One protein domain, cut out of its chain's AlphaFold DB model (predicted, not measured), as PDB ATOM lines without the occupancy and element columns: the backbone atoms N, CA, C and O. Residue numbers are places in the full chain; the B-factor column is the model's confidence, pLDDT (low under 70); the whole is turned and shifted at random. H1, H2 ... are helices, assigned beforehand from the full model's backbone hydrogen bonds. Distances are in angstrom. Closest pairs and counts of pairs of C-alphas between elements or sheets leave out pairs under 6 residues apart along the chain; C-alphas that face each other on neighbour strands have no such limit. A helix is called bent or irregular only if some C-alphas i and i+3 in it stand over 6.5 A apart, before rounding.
ATOM      1  N   GLY A   2     -54.589  40.229 -39.600       79.44
ATOM      2  CA  GLY A   2     -54.434  38.816 -39.969       79.44
ATOM      3  C   GLY A   2     -53.757  38.670 -41.331       79.44
ATOM      4  O   GLY A   2     -53.939  39.532 -42.189       79.44
ATOM      5  N   ASP A   3     -52.983  37.601 -41.507       91.19
ATOM      6  CA  ASP A   3     -52.390  37.256 -42.801       91.19
ATOM      7  C   ASP A   3     -53.458  36.722 -43.781       91.19
ATOM      8  O   ASP A   3     -54.599  36.430 -43.398       91.19
ATOM      9  N   LEU A   4     -53.106  36.604 -45.061       85.25
ATOM     10  CA  LEU A   4     -53.992  36.121 -46.117       85.25
ATOM     11  C   LEU A   4     -54.569  34.741 -45.765       85.25
ATOM     12  O   LEU A   4     -53.849  33.794 -45.463       85.25
ATOM     13  N   GLY A   5     -55.899  34.631 -45.810       85.00
ATOM     14  CA  GLY A   5     -56.623  33.393 -45.507       85.00
ATOM     15  C   GLY A   5     -56.856  33.110 -44.018       85.00
ATOM     16  O   GLY A   5     -57.600  32.186 -43.712       85.00
ATOM     17  N   GLN A   6     -56.302  33.910 -43.096       87.12
ATOM     18  CA  GLN A   6     -56.548  33.758 -41.652       87.12
ATOM     19  C   GLN A   6     -57.912  34.312 -41.222       87.12
ATOM     20  O   GLN A   6     -58.519  33.820 -40.275       87.12
ATOM     21  N   ILE A   7     -58.402  35.348 -41.909       90.31
ATOM     22  CA  ILE A   7     -59.687  35.992 -41.614       90.31
ATOM     23  C   ILE A   7     -60.594  35.836 -42.829       90.31
ATOM     24  O   ILE A   7     -60.332  36.413 -43.885       90.31
ATOM     25  N   VAL A   8     -61.678  35.078 -42.668       91.25
ATOM     26  CA  VAL A   8     -62.668  34.837 -43.722       91.25
ATOM     27  C   VAL A   8     -64.026  35.369 -43.258       91.25
ATOM     28  O   VAL A   8     -64.678  34.733 -42.431       91.25
ATOM     29  N   PRO A   9     -64.481  36.536 -43.752       91.88
ATOM     30  CA  PRO A   9     -65.809  37.032 -43.424       91.88
ATOM     31  C   PRO A   9     -66.867  36.167 -44.118       91.88
ATOM     32  O   PRO A   9     -66.927  36.101 -45.345       91.88
ATOM     33  N   MET A  10     -67.723  35.523 -43.328       91.75
ATOM     34  CA  MET A  10     -68.847  34.729 -43.822       91.75
ATOM     35  C   MET A  10     -70.166  35.437 -43.525       91.75
ATOM     36  O   MET A  10     -70.325  36.095 -42.498       91.75
ATOM     37  N   LYS A  11     -71.124  35.309 -44.442       92.06
ATOM     38  CA  LYS A  11     -72.493  35.780 -44.225       92.06
ATOM     39  C   LYS A  11     -73.310  34.642 -43.630       92.06
ATOM     40  O   LYS A  11     -73.234  33.525 -44.126       92.06
ATOM     41  N   TYR A  12     -74.122  34.957 -42.632       91.62
ATOM     42  CA  TYR A  12     -75.132  34.054 -42.095       91.62
ATOM     43  C   TYR A  12     -76.376  34.851 -41.719       91.62
ATOM     44  O   TYR A  12     -76.324  36.078 -41.578       91.62
ATOM     45  N   ASN A  13     -77.494  34.152 -41.579       89.94
ATOM     46  CA  ASN A  13     -78.721  34.719 -41.055       89.94
ATOM     47  C   ASN A  13     -78.978  34.104 -39.671       89.94
ATOM     48  O   ASN A  13     -79.117  32.889 -39.581       89.94
ATOM     49  N   PRO A  14     -79.092  34.909 -38.599       84.50
ATOM     50  CA  PRO A  14     -79.314  34.386 -37.253       84.50
ATOM     51  C   PRO A  14     -80.584  33.544 -37.082       84.50
ATOM     52  O   PRO A  14     -80.684  32.811 -36.116       84.50
ATOM     53  N   ARG A  15     -81.565  33.654 -37.989       85.75
ATOM     54  CA  ARG A  15     -82.799  32.845 -37.957       85.75
ATOM     55  C   ARG A  15     -82.722  31.555 -38.770       85.75
ATOM     56  O   ARG A  15     -83.659  30.769 -38.728       85.75
ATOM     57  N   ASP A  16     -81.674  31.393 -39.566       87.62
ATOM     58  CA  ASP A  16     -81.519  30.272 -40.485       87.62
ATOM     59  C   ASP A  16     -80.446  29.319 -39.957       87.62
ATOM     60  O   ASP A  16     -79.245  29.593 -40.060       87.62
ATOM     61  N   GLU A  17     -80.892  28.201 -39.387       82.44
ATOM     62  CA  GLU A  17     -80.026  27.186 -38.787       82.44
ATOM     63  C   GLU A  17     -79.031  26.589 -39.783       82.44
ATOM     64  O   GLU A  17     -77.889  26.307 -39.414       82.44
ATOM     65  N   ASP A  18     -79.423  26.416 -41.047       84.44
ATOM     66  CA  ASP A  18     -78.539  25.840 -42.060       84.44
ATOM     67  C   ASP A  18     -77.384  26.793 -42.371       84.44
ATOM     68  O   ASP A  18     -76.239  26.364 -42.538       84.44
ATOM     69  N   SER A  19     -77.650  28.103 -42.351       89.38
ATOM     70  CA  SER A  19     -76.605  29.118 -42.487       89.38
ATOM     71  C   SER A  19     -75.633  29.116 -41.303       89.38
ATOM     72  O   SER A  19     -74.428  29.272 -41.503       89.38
ATOM     73  N   ILE A  20     -76.127  28.881 -40.083       85.44
ATOM     74  CA  ILE A  20     -75.303  28.786 -38.869       85.44
ATOM     75  C   ILE A  20     -74.412  27.541 -38.945       85.44
ATOM     76  O   ILE A  20     -73.191  27.645 -38.807       85.44
ATOM     77  N   LYS A  21     -74.994  26.378 -39.270       78.94
ATOM     78  CA  LYS A  21     -74.259  25.118 -39.470       78.94
ATOM     79  C   LYS A  21     -73.194  25.257 -40.554       78.94
ATOM     80  O   LYS A  21     -72.075  24.785 -40.370       78.94
ATOM     81  N   ALA A  22     -73.499  25.946 -41.654       86.62
ATOM     82  CA  ALA A  22     -72.543  26.187 -42.732       86.62
ATOM     83  C   ALA A  22     -71.331  27.024 -42.284       86.62
ATOM     84  O   ALA A  22     -70.210  26.738 -42.706       86.62
ATOM     85  N   VAL A  23     -71.530  28.027 -41.419       88.69
ATOM     86  CA  VAL A  23     -70.426  28.821 -40.847       88.69
ATOM     87  C   VAL A  23     -69.625  28.016 -39.822       88.69
ATOM     88  O   VAL A  23     -68.402  28.132 -39.773       88.69
ATOM     89  N   MET A  24     -70.286  27.161 -39.041       84.06
ATOM     90  CA  MET A  24     -69.636  26.344 -38.011       84.06
ATOM     91  C   MET A  24     -68.945  25.086 -38.556       84.06
ATOM     92  O   MET A  24     -68.085  24.533 -37.880       84.06
ATOM     93  N   ALA A  25     -69.258  24.640 -39.778       80.19
ATOM     94  CA  ALA A  25     -68.838  23.341 -40.318       80.19
ATOM     95  C   ALA A  25     -67.319  23.070 -40.312       80.19
ATOM     96  O   ALA A  25     -66.905  21.914 -40.360       80.19
ATOM     97  N   LYS A  26     -66.482  24.114 -40.295       83.62
ATOM     98  CA  LYS A  26     -65.010  24.005 -40.266       83.62
ATOM     99  C   LYS A  26     -64.380  24.656 -39.030       83.62
ATOM    100  O   LYS A  26     -63.178  24.908 -39.031       83.62
ATOM    101  N   ALA A  27     -65.177  24.970 -38.012       79.81
ATOM    102  CA  ALA A  27     -64.705  25.616 -36.797       79.81
ATOM    103  C   ALA A  27     -64.332  24.572 -35.734       79.81
ATOM    104  O   ALA A  27     -65.106  23.664 -35.448       79.81
ATOM    105  N   ASN A  28     -63.155  24.724 -35.124       81.06
ATOM    106  CA  ASN A  28     -62.770  23.969 -33.925       81.06
ATOM    107  C   ASN A  28     -63.243  24.657 -32.640       81.06
ATOM    108  O   ASN A  28     -63.464  24.006 -31.628       81.06
ATOM    109  N   VAL A  29     -63.370  25.982 -32.695       82.56
ATOM    110  CA  VAL A  29     -63.743  26.846 -31.580       82.56
ATOM    111  C   VAL A  29     -64.798  27.821 -32.076       82.56
ATOM    112  O   VAL A  29     -64.650  28.405 -33.152       82.56
ATOM    113  N   VAL A  30     -65.839  28.027 -31.273       83.12
ATOM    114  CA  VAL A  30     -66.901  28.995 -31.549       83.12
ATOM    115  C   VAL A  30     -66.972  29.981 -30.394       83.12
ATOM    116  O   VAL A  30     -67.156  29.598 -29.244       83.12
ATOM    117  N   ILE A  31     -66.816  31.268 -30.706       83.75
ATOM    118  CA  ILE A  31     -66.894  32.354 -29.726       83.75
ATOM    119  C   ILE A  31     -68.169  33.141 -30.009       83.75
ATOM    120  O   ILE A  31     -68.297  33.770 -31.062       83.75
ATOM    121  N   ASN A  32     -69.108  33.133 -29.064       83.81
ATOM    122  CA  ASN A  32     -70.336  33.908 -29.179       83.81
ATOM    123  C   ASN A  32     -70.182  35.286 -28.515       83.81
ATOM    124  O   ASN A  32     -70.107  35.395 -27.294       83.81
ATOM    125  N   LEU A  33     -70.179  36.345 -29.328       86.44
ATOM    126  CA  LEU A  33     -70.213  37.745 -28.877       86.44
ATOM    127  C   LEU A  33     -71.499  38.463 -29.329       86.44
ATOM    128  O   LEU A  33     -71.564  39.697 -29.321       86.44
ATOM    129  N   ILE A  34     -72.518  37.710 -29.757       87.19
ATOM    130  CA  ILE A  34     -73.797  38.261 -30.206       87.19
ATOM    131  C   ILE A  34     -74.538  38.823 -28.995       87.19
ATOM    132  O   ILE A  34     -74.717  38.173 -27.968       87.19
ATOM    133  N   GLY A  35     -74.976  40.071 -29.117       83.25
ATOM    134  CA  GLY A  35     -75.792  40.702 -28.098       83.25
ATOM    135  C   GLY A  35     -76.170  42.127 -28.459       83.25
ATOM    136  O   GLY A  35     -75.467  42.834 -29.192       83.25
ATOM    137  N   ARG A  36     -77.301  42.577 -27.917       86.62
ATOM    138  CA  ARG A  36     -77.766  43.954 -28.097       86.62
ATOM    139  C   ARG A  36     -78.302  44.529 -26.803       86.62
ATOM    140  O   ARG A  36     -79.010  43.846 -26.078       86.62
ATOM    141  N   ASP A  37     -77.980  45.800 -26.564       77.00
ATOM    142  CA  ASP A  37     -78.370  46.615 -25.406       77.00
ATOM    143  C   ASP A  37     -79.647  47.446 -25.643       77.00
ATOM    144  O   ASP A  37     -80.043  48.245 -24.793       77.00
ATOM    145  N   TYR A  38     -80.302  47.265 -26.792       81.88
ATOM    146  CA  TYR A  38     -81.608  47.828 -27.126       81.88
ATOM    147  C   TYR A  38     -82.353  46.944 -28.128       81.88
ATOM    148  O   TYR A  38     -81.729  46.263 -28.941       81.88
ATOM    149  N   GLU A  39     -83.684  47.000 -28.102       80.75
ATOM    150  CA  GLU A  39     -84.523  46.278 -29.063       80.75
ATOM    151  C   GLU A  39     -84.633  47.024 -30.385       80.75
ATOM    152  O   GLU A  39     -84.635  48.261 -30.456       80.75
ATOM    153  N   THR A  40     -84.776  46.242 -31.444       83.12
ATOM    154  CA  THR A  40     -85.143  46.737 -32.765       83.12
ATOM    155  C   THR A  40     -86.516  46.192 -33.124       83.12
ATOM    156  O   THR A  40     -86.971  45.208 -32.554       83.12
ATOM    157  N   ARG A  41     -87.175  46.790 -34.117       79.19
ATOM    158  CA  ARG A  41     -88.481  46.301 -34.585       79.19
ATOM    159  C   ARG A  41     -88.432  44.843 -35.059       79.19
ATOM    160  O   ARG A  41     -89.413  44.123 -34.941       79.19
ATOM    161  N   ASN A  42     -87.306  44.436 -35.644       84.25
ATOM    162  CA  ASN A  42     -87.161  43.111 -36.236       84.25
ATOM    163  C   ASN A  42     -86.630  42.072 -35.242       84.25
ATOM    164  O   ASN A  42     -86.886  40.897 -35.464       84.25
ATOM    165  N   PHE A  43     -85.901  42.493 -34.204       86.25
ATOM    166  CA  PHE A  43     -85.232  41.610 -33.249       86.25
ATOM    167  C   PHE A  43     -85.434  42.108 -31.814       86.25
ATOM    168  O   PHE A  43     -85.023  43.231 -31.484       86.25
ATOM    169  N   SER A  44     -86.043  41.258 -30.983       85.75
ATOM    170  CA  SER A  44     -86.291  41.517 -29.560       85.75
ATOM    171  C   SER A  44     -85.069  41.193 -28.696       85.75
ATOM    172  O   SER A  44     -84.115  40.551 -29.144       85.75
ATOM    173  N   PHE A  45     -85.079  41.631 -27.433       82.94
ATOM    174  CA  PHE A  45     -83.999  41.299 -26.500       82.94
ATOM    175  C   PHE A  45     -83.866  39.803 -26.246       82.94
ATOM    176  O   PHE A  45     -82.743  39.308 -26.142       82.94
ATOM    177  N   GLU A  46     -85.001  39.124 -26.103       83.62
ATOM    178  CA  GLU A  46     -85.067  37.688 -25.862       83.62
ATOM    179  C   GLU A  46     -84.543  36.930 -27.076       83.62
ATOM    180  O   GLU A  46     -83.667  36.090 -26.934       83.62
ATOM    181  N   GLU A  47     -84.953  37.315 -28.282       84.81
ATOM    182  CA  GLU A  47     -84.478  36.654 -29.492       84.81
ATOM    183  C   GLU A  47     -82.953  36.776 -29.642       84.81
ATOM    184  O   GLU A  47     -82.269  35.779 -29.837       84.81
ATOM    185  N   VAL A  48     -82.398  37.986 -29.497       85.62
ATOM    186  CA  VAL A  48     -80.964  38.226 -29.754       85.62
ATOM    187  C   VAL A  48     -80.062  37.686 -28.656       85.62
ATOM    188  O   VAL A  48     -78.989  37.170 -28.949       85.62
ATOM    189  N   ASN A  49     -80.437  37.883 -27.393       82.69
ATOM    190  CA  ASN A  49     -79.544  37.557 -26.284       82.69
ATOM    191  C   ASN A  49     -79.822  36.182 -25.688       82.69
ATOM    192  O   ASN A  49     -78.905  35.642 -25.086       82.69
ATOM    193  N   HIS A  50     -81.045  35.654 -25.823       81.69
ATOM    194  CA  HIS A  50     -81.427  34.332 -25.339       81.69
ATOM    195  C   HIS A  50     -81.556  33.347 -26.497       81.69
ATOM    196  O   HIS A  50     -80.674  32.518 -26.650       81.69
ATOM    197  N   SER A  51     -82.561  33.478 -27.366       79.75
ATOM    198  CA  SER A  51     -82.860  32.462 -28.384       79.75
ATOM    199  C   SER A  51     -81.719  32.218 -29.370       79.75
ATOM    200  O   SER A  51     -81.504  31.084 -29.759       79.75
ATOM    201  N   MET A  52     -80.953  33.237 -29.772       81.19
ATOM    202  CA  MET A  52     -79.787  33.040 -30.648       81.19
ATOM    203  C   MET A  52     -78.620  32.355 -29.931       81.19
ATOM    204  O   MET A  52     -77.884  31.598 -30.552       81.19
ATOM    205  N   ALA A  53     -78.427  32.620 -28.638       76.69
ATOM    206  CA  ALA A  53     -77.447  31.888 -27.838       76.69
ATOM    207  C   ALA A  53     -77.938  30.462 -27.549       76.69
ATOM    208  O   ALA A  53     -77.144  29.533 -27.548       76.69
ATOM    209  N   GLU A  54     -79.249  30.295 -27.403       70.88
ATOM    210  CA  GLU A  54     -79.928  29.020 -27.222       70.88
ATOM    211  C   GLU A  54     -79.907  28.159 -28.492       70.88
ATOM    212  O   GLU A  54     -79.713  26.954 -28.443       70.88
ATOM    213  N   GLN A  55     -80.042  28.764 -29.668       61.97
ATOM    214  CA  GLN A  55     -79.848  28.081 -30.950       61.97
ATOM    215  C   GLN A  55     -78.415  27.579 -31.117       61.97
ATOM    216  O   GLN A  55     -78.175  26.638 -31.871       61.97
ATOM    217  N   LEU A  56     -77.464  28.207 -30.422       59.12
ATOM    218  CA  LEU A  56     -76.102  27.705 -30.308       59.12
ATOM    219  C   LEU A  56     -75.964  26.662 -29.183       59.12
ATOM    220  O   LEU A  56     -75.034  25.864 -29.254       59.12
ATOM    221  N   ALA A  57     -76.864  26.648 -28.191       45.91
ATOM    222  CA  ALA A  57     -76.940  25.664 -27.111       45.91
ATOM    223  C   ALA A  57     -78.290  25.725 -26.342       45.91
ATOM    224  O   ALA A  57     -78.572  26.660 -25.605       45.91
ATOM    225  N   THR A  58     -79.147  24.734 -26.551       32.34
ATOM    226  CA  THR A  58     -80.560  24.566 -26.135       32.34
ATOM    227  C   THR A  58     -80.932  24.706 -24.602       32.34
ATOM    228  O   THR A  58     -80.558  23.909 -23.761       32.34
ATOM    229  N   GLY A  59     -81.808  25.639 -24.168       27.56
ATOM    230  CA  GLY A  59     -82.588  25.575 -22.895       27.56
ATOM    231  C   GLY A  59     -82.413  26.615 -21.737       27.56
ATOM    232  O   GLY A  59     -81.609  26.442 -20.841       27.56
ATOM    233  N   ALA A  60     -83.343  27.562 -21.560       29.97
ATOM    234  CA  ALA A  60     -83.418  28.681 -20.561       29.97
ATOM    235  C   ALA A  60     -83.340  28.482 -18.999       29.97
ATOM    236  O   ALA A  60     -83.829  27.461 -18.509       29.97
ATOM    237  N   SER A  61     -82.957  29.547 -18.221       40.03
ATOM    238  CA  SER A  61     -83.711  30.199 -17.075       40.03
ATOM    239  C   SER A  61     -83.030  31.421 -16.331       40.03
ATOM    240  O   SER A  61     -81.863  31.745 -16.510       40.03
ATOM    241  N   SER A  62     -83.808  32.223 -15.560       44.19
ATOM    242  CA  SER A  62     -83.703  33.698 -15.404       44.19
ATOM    243  C   SER A  62     -83.837  34.303 -13.978       44.19
ATOM    244  O   SER A  62     -84.835  34.052 -13.302       44.19
ATOM    245  N   SER A  63     -82.985  35.273 -13.583       41.66
ATOM    246  CA  SER A  63     -83.356  36.308 -12.577       41.66
ATOM    247  C   SER A  63     -82.520  37.617 -12.646       41.66
ATOM    248  O   SER A  63     -81.332  37.639 -12.357       41.66
ATOM    249  N   SER A  64     -83.137  38.742 -13.056       45.62
ATOM    250  CA  SER A  64     -82.585  40.123 -13.026       45.62
ATOM    251  C   SER A  64     -83.697  41.165 -13.319       45.62
ATOM    252  O   SER A  64     -84.657  40.839 -14.017       45.62
ATOM    253  N   PRO A  65     -83.643  42.421 -12.833       52.28
ATOM    254  CA  PRO A  65     -84.652  43.439 -13.167       52.28
ATOM    255  C   PRO A  65     -84.559  43.976 -14.610       52.28
ATOM    256  O   PRO A  65     -85.563  44.434 -15.158       52.28
ATOM    257  N   SER A  66     -83.384  43.917 -15.250       61.16
ATOM    258  CA  SER A  66     -83.195  44.308 -16.658       61.16
ATOM    259  C   SER A  66     -83.563  43.150 -17.590       61.16
ATOM    260  O   SER A  66     -83.138  42.016 -17.360       61.16
ATOM    261  N   ARG A  67     -84.335  43.401 -18.662       69.81
ATOM    262  CA  ARG A  67     -84.665  42.355 -19.657       69.81
ATOM    263  C   ARG A  67     -83.414  41.839 -20.352       69.81
ATOM    264  O   ARG A  67     -83.285  40.637 -20.546       69.81
ATOM    265  N   PHE A  68     -82.483  42.738 -20.661       67.50
ATOM    266  CA  PHE A  68     -81.197  42.390 -21.258       67.50
ATOM    267  C   PHE A  68     -80.398  41.424 -20.372       67.50
ATOM    268  O   PHE A  68     -79.961  40.375 -20.838       67.50
ATOM    269  N   LEU A  69     -80.250  41.749 -19.082       66.62
ATOM    270  CA  LEU A  69     -79.509  40.900 -18.144       66.62
ATOM    271  C   LEU A  69     -80.229  39.571 -17.876       66.62
ATOM    272  O   LEU A  69     -79.564  38.549 -17.749       66.62
ATOM    273  N   ARG A  70     -81.571  39.554 -17.858       72.06
ATOM    274  CA  ARG A  70     -82.347  38.303 -17.778       72.06
ATOM    275  C   ARG A  70     -82.127  37.399 -18.974       72.06
ATOM    276  O   ARG A  70     -81.901  36.213 -18.778       72.06
ATOM    277  N   ALA A  71     -82.196  37.954 -20.182       69.62
ATOM    278  CA  ALA A  71     -82.002  37.185 -21.403       69.62
ATOM    279  C   ALA A  71     -80.589  36.584 -21.454       69.62
ATOM    280  O   ALA A  71     -80.437  35.420 -21.798       69.62
ATOM    281  N   LYS A  72     -79.568  37.335 -21.015       71.19
ATOM    282  CA  LYS A  72     -78.196  36.820 -20.898       71.19
ATOM    283  C   LYS A  72     -78.026  35.736 -19.833       71.19
ATOM    284  O   LYS A  72     -77.318  34.771 -20.083       71.19
ATOM    285  N   ALA A  73     -78.654  35.885 -18.666       67.12
ATOM    286  CA  ALA A  73     -78.613  34.851 -17.629       67.12
ATOM    287  C   ALA A  73     -79.280  33.553 -18.113       67.12
ATOM    288  O   ALA A  73     -78.710  32.479 -17.964       67.12
ATOM    289  N   ALA A  74     -80.431  33.678 -18.781       71.75
ATOM    290  CA  ALA A  74     -81.113  32.545 -19.396       71.75
ATOM    291  C   ALA A  74     -80.274  31.872 -20.480       71.75
ATOM    292  O   ALA A  74     -80.281  30.651 -20.572       71.75
ATOM    293  N   ALA A  75     -79.523  32.657 -21.253       70.62
ATOM    294  CA  ALA A  75     -78.649  32.137 -22.293       70.62
ATOM    295  C   ALA A  75     -77.484  31.342 -21.719       70.62
ATOM    296  O   ALA A  75     -77.128  30.304 -22.251       70.62
ATOM    297  N   GLU A  76     -76.884  31.826 -20.636       70.69
ATOM    298  CA  GLU A  76     -75.811  31.105 -19.965       70.69
ATOM    299  C   GLU A  76     -76.294  29.764 -19.405       70.69
ATOM    300  O   GLU A  76     -75.623  28.754 -19.593       70.69
ATOM    301  N   GLU A  77     -77.458  29.745 -18.752       72.62
ATOM    302  CA  GLU A  77     -78.035  28.499 -18.241       72.62
ATOM    303  C   GLU A  77     -78.336  27.510 -19.379       72.62
ATOM    304  O   GLU A  77     -78.053  26.321 -19.239       72.62
ATOM    305  N   ALA A  78     -78.822  28.012 -20.519       73.62
ATOM    306  CA  ALA A  78     -79.026  27.236 -21.744       73.62
ATOM    307  C   ALA A  78     -77.752  26.653 -22.311       73.62
ATOM    308  O   ALA A  78     -77.680  25.457 -22.593       73.62
ATOM    309  N   VAL A  79     -76.715  27.477 -22.384       73.38
ATOM    310  CA  VAL A  79     -75.432  27.040 -22.904       73.38
ATOM    311  C   VAL A  79     -74.833  25.940 -22.041       73.38
ATOM    312  O   VAL A  79     -74.448  24.901 -22.567       73.38
ATOM    313  N   LEU A  80     -74.826  26.123 -20.723       74.44
ATOM    314  CA  LEU A  80     -74.257  25.147 -19.794       74.44
ATOM    315  C   LEU A  80     -75.084  23.860 -19.674       74.44
ATOM    316  O   LEU A  80     -74.542  22.823 -19.297       74.44
ATOM    317  N   ARG A  81     -76.388  23.903 -19.975       76.25
ATOM    318  CA  ARG A  81     -77.250  22.713 -19.966       76.25
ATOM    319  C   ARG A  81     -76.895  21.731 -21.078       76.25
ATOM    320  O   ARG A  81     -76.982  20.526 -20.862       76.25
ATOM    321  N   GLU A  82     -76.513  22.239 -22.242       76.38
ATOM    322  CA  GLU A  82     -76.319  21.422 -23.450       76.38
ATOM    323  C   GLU A  82     -74.858  21.221 -23.789       76.38
ATOM    324  O   GLU A  82     -74.489  20.175 -24.317       76.38
ATOM    325  N   LEU A  83     -74.030  22.202 -23.440       72.62
ATOM    326  CA  LEU A  83     -72.581  22.141 -23.518       72.62
ATOM    327  C   LEU A  83     -72.015  22.395 -22.112       72.62
ATOM    328  O   LEU A  83     -71.604  23.516 -21.806       72.62
ATOM    329  N   PRO A  84     -71.998  21.380 -21.227       75.94
ATOM    330  CA  PRO A  84     -71.453  21.518 -19.875       75.94
ATOM    331  C   PRO A  84     -69.981  21.951 -19.851       75.94
ATOM    332  O   PRO A  84     -69.544  22.607 -18.910       75.94
ATOM    333  N   GLU A  85     -69.219  21.606 -20.891       73.75
ATOM    334  CA  GLU A  85     -67.832  22.025 -21.102       73.75
ATOM    335  C   GLU A  85     -67.680  23.461 -21.638       73.75
ATOM    336  O   GLU A  85     -66.559  23.942 -21.823       73.75
ATOM    337  N   ALA A  86     -68.780  24.172 -21.910       73.88
ATOM    338  CA  ALA A  86     -68.716  25.531 -22.420       73.88
ATOM    339  C   ALA A  86     -68.123  26.496 -21.386       73.88
ATOM    340  O   ALA A  86     -68.548  26.590 -20.233       73.88
ATOM    341  N   THR A  87     -67.166  27.301 -21.840       74.75
ATOM    342  CA  THR A  87     -66.596  28.387 -21.043       74.75
ATOM    343  C   THR A  87     -67.442  29.644 -21.208       74.75
ATOM    344  O   THR A  87     -67.475  30.250 -22.280       74.75
TER     345      THR A  87
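AT A GLANCE: This is residues 2 to 87 of the 226 residues of the protein "NADH dehydrogenase" of Prunus yedoensis var. nudiflora (UniProt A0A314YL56). Two helices, H2 and H3, lie side by side and run the same way, and the loop between them, residues 57 to 66, returns along them from the end of the one to the beginning of the other. The shorter helix H1 is set off near the end of H2 at a steep angle, and the long link after it passes beside H2 before H2 begins; residues 2 to 8 stick out as a tail, and residues 24 to 29 also stand free. The printed part has 86 residues with three named helices, in the order H1, H2, H3, and no named strand; the class is all helix, though named elements hold under half of the residues, 36 of 86. It is only just compact, close to loose, with a radius of gyration of the C-alphas of 14.1 A, and its C-alphas span 46 by 33 by 25 A.

IN THESE COORDINATES: The printed part begins at Gly 2, with its C-alpha at (-54.434, 38.816, -39.969), and residues 2 to 16 hold no named element. H1 is residues 17 to 24, 10.5 A from first to last C-alpha, and begins at C-alpha 17 at (-80.026, 27.186, -38.787). Residues 25 to 44 again hold no named element. H2 is residues 45 to 56, 16.2 A long; it is neither bent nor irregular, but only just: C-alphas 49 and 52 are 6.3 A apart. H3, the longest helix, is residues 67 to 82, 22.9 A long, and ends at C-alpha 82 at (-76.319, 21.422, -23.450).

HOW THE PARTS SIT: H2 and H3 touch, with 22 pairs of C-alphas within 8 A. Their closest C-alphas are those of His 50 and Ala 75, 4.7 A apart. They run the same way at a shallow tilt of 11 degrees, with centres 8.3 A apart. H1 and H2 are close but not clearly touching: their closest C-alphas, those of Glu 17 and Gln 55, are 7.9 A apart. They run the same way at a steep tilt of 65 degrees. H1 and H3 are apart. In H1 and H3 every O i to N i+4 pair is within hydrogen-bond range; in H2, 6 of 8 are.

THE WHOLE: The two C-alphas farthest apart are those of Leu 4 and Pro 65, at 45.6 A. Without the stretches that stand free, the body has 73 residues and spans 36 by 34 by 17 A. The printed part has no cut. The link from H1 to H2, 20 residues, is long; the link from H2 to H3, 10 residues, is short but not tight. The mean pLDDT of the printed part is 75.9, and 17 residues are under 70: residues 55 to 69, 71 and 73.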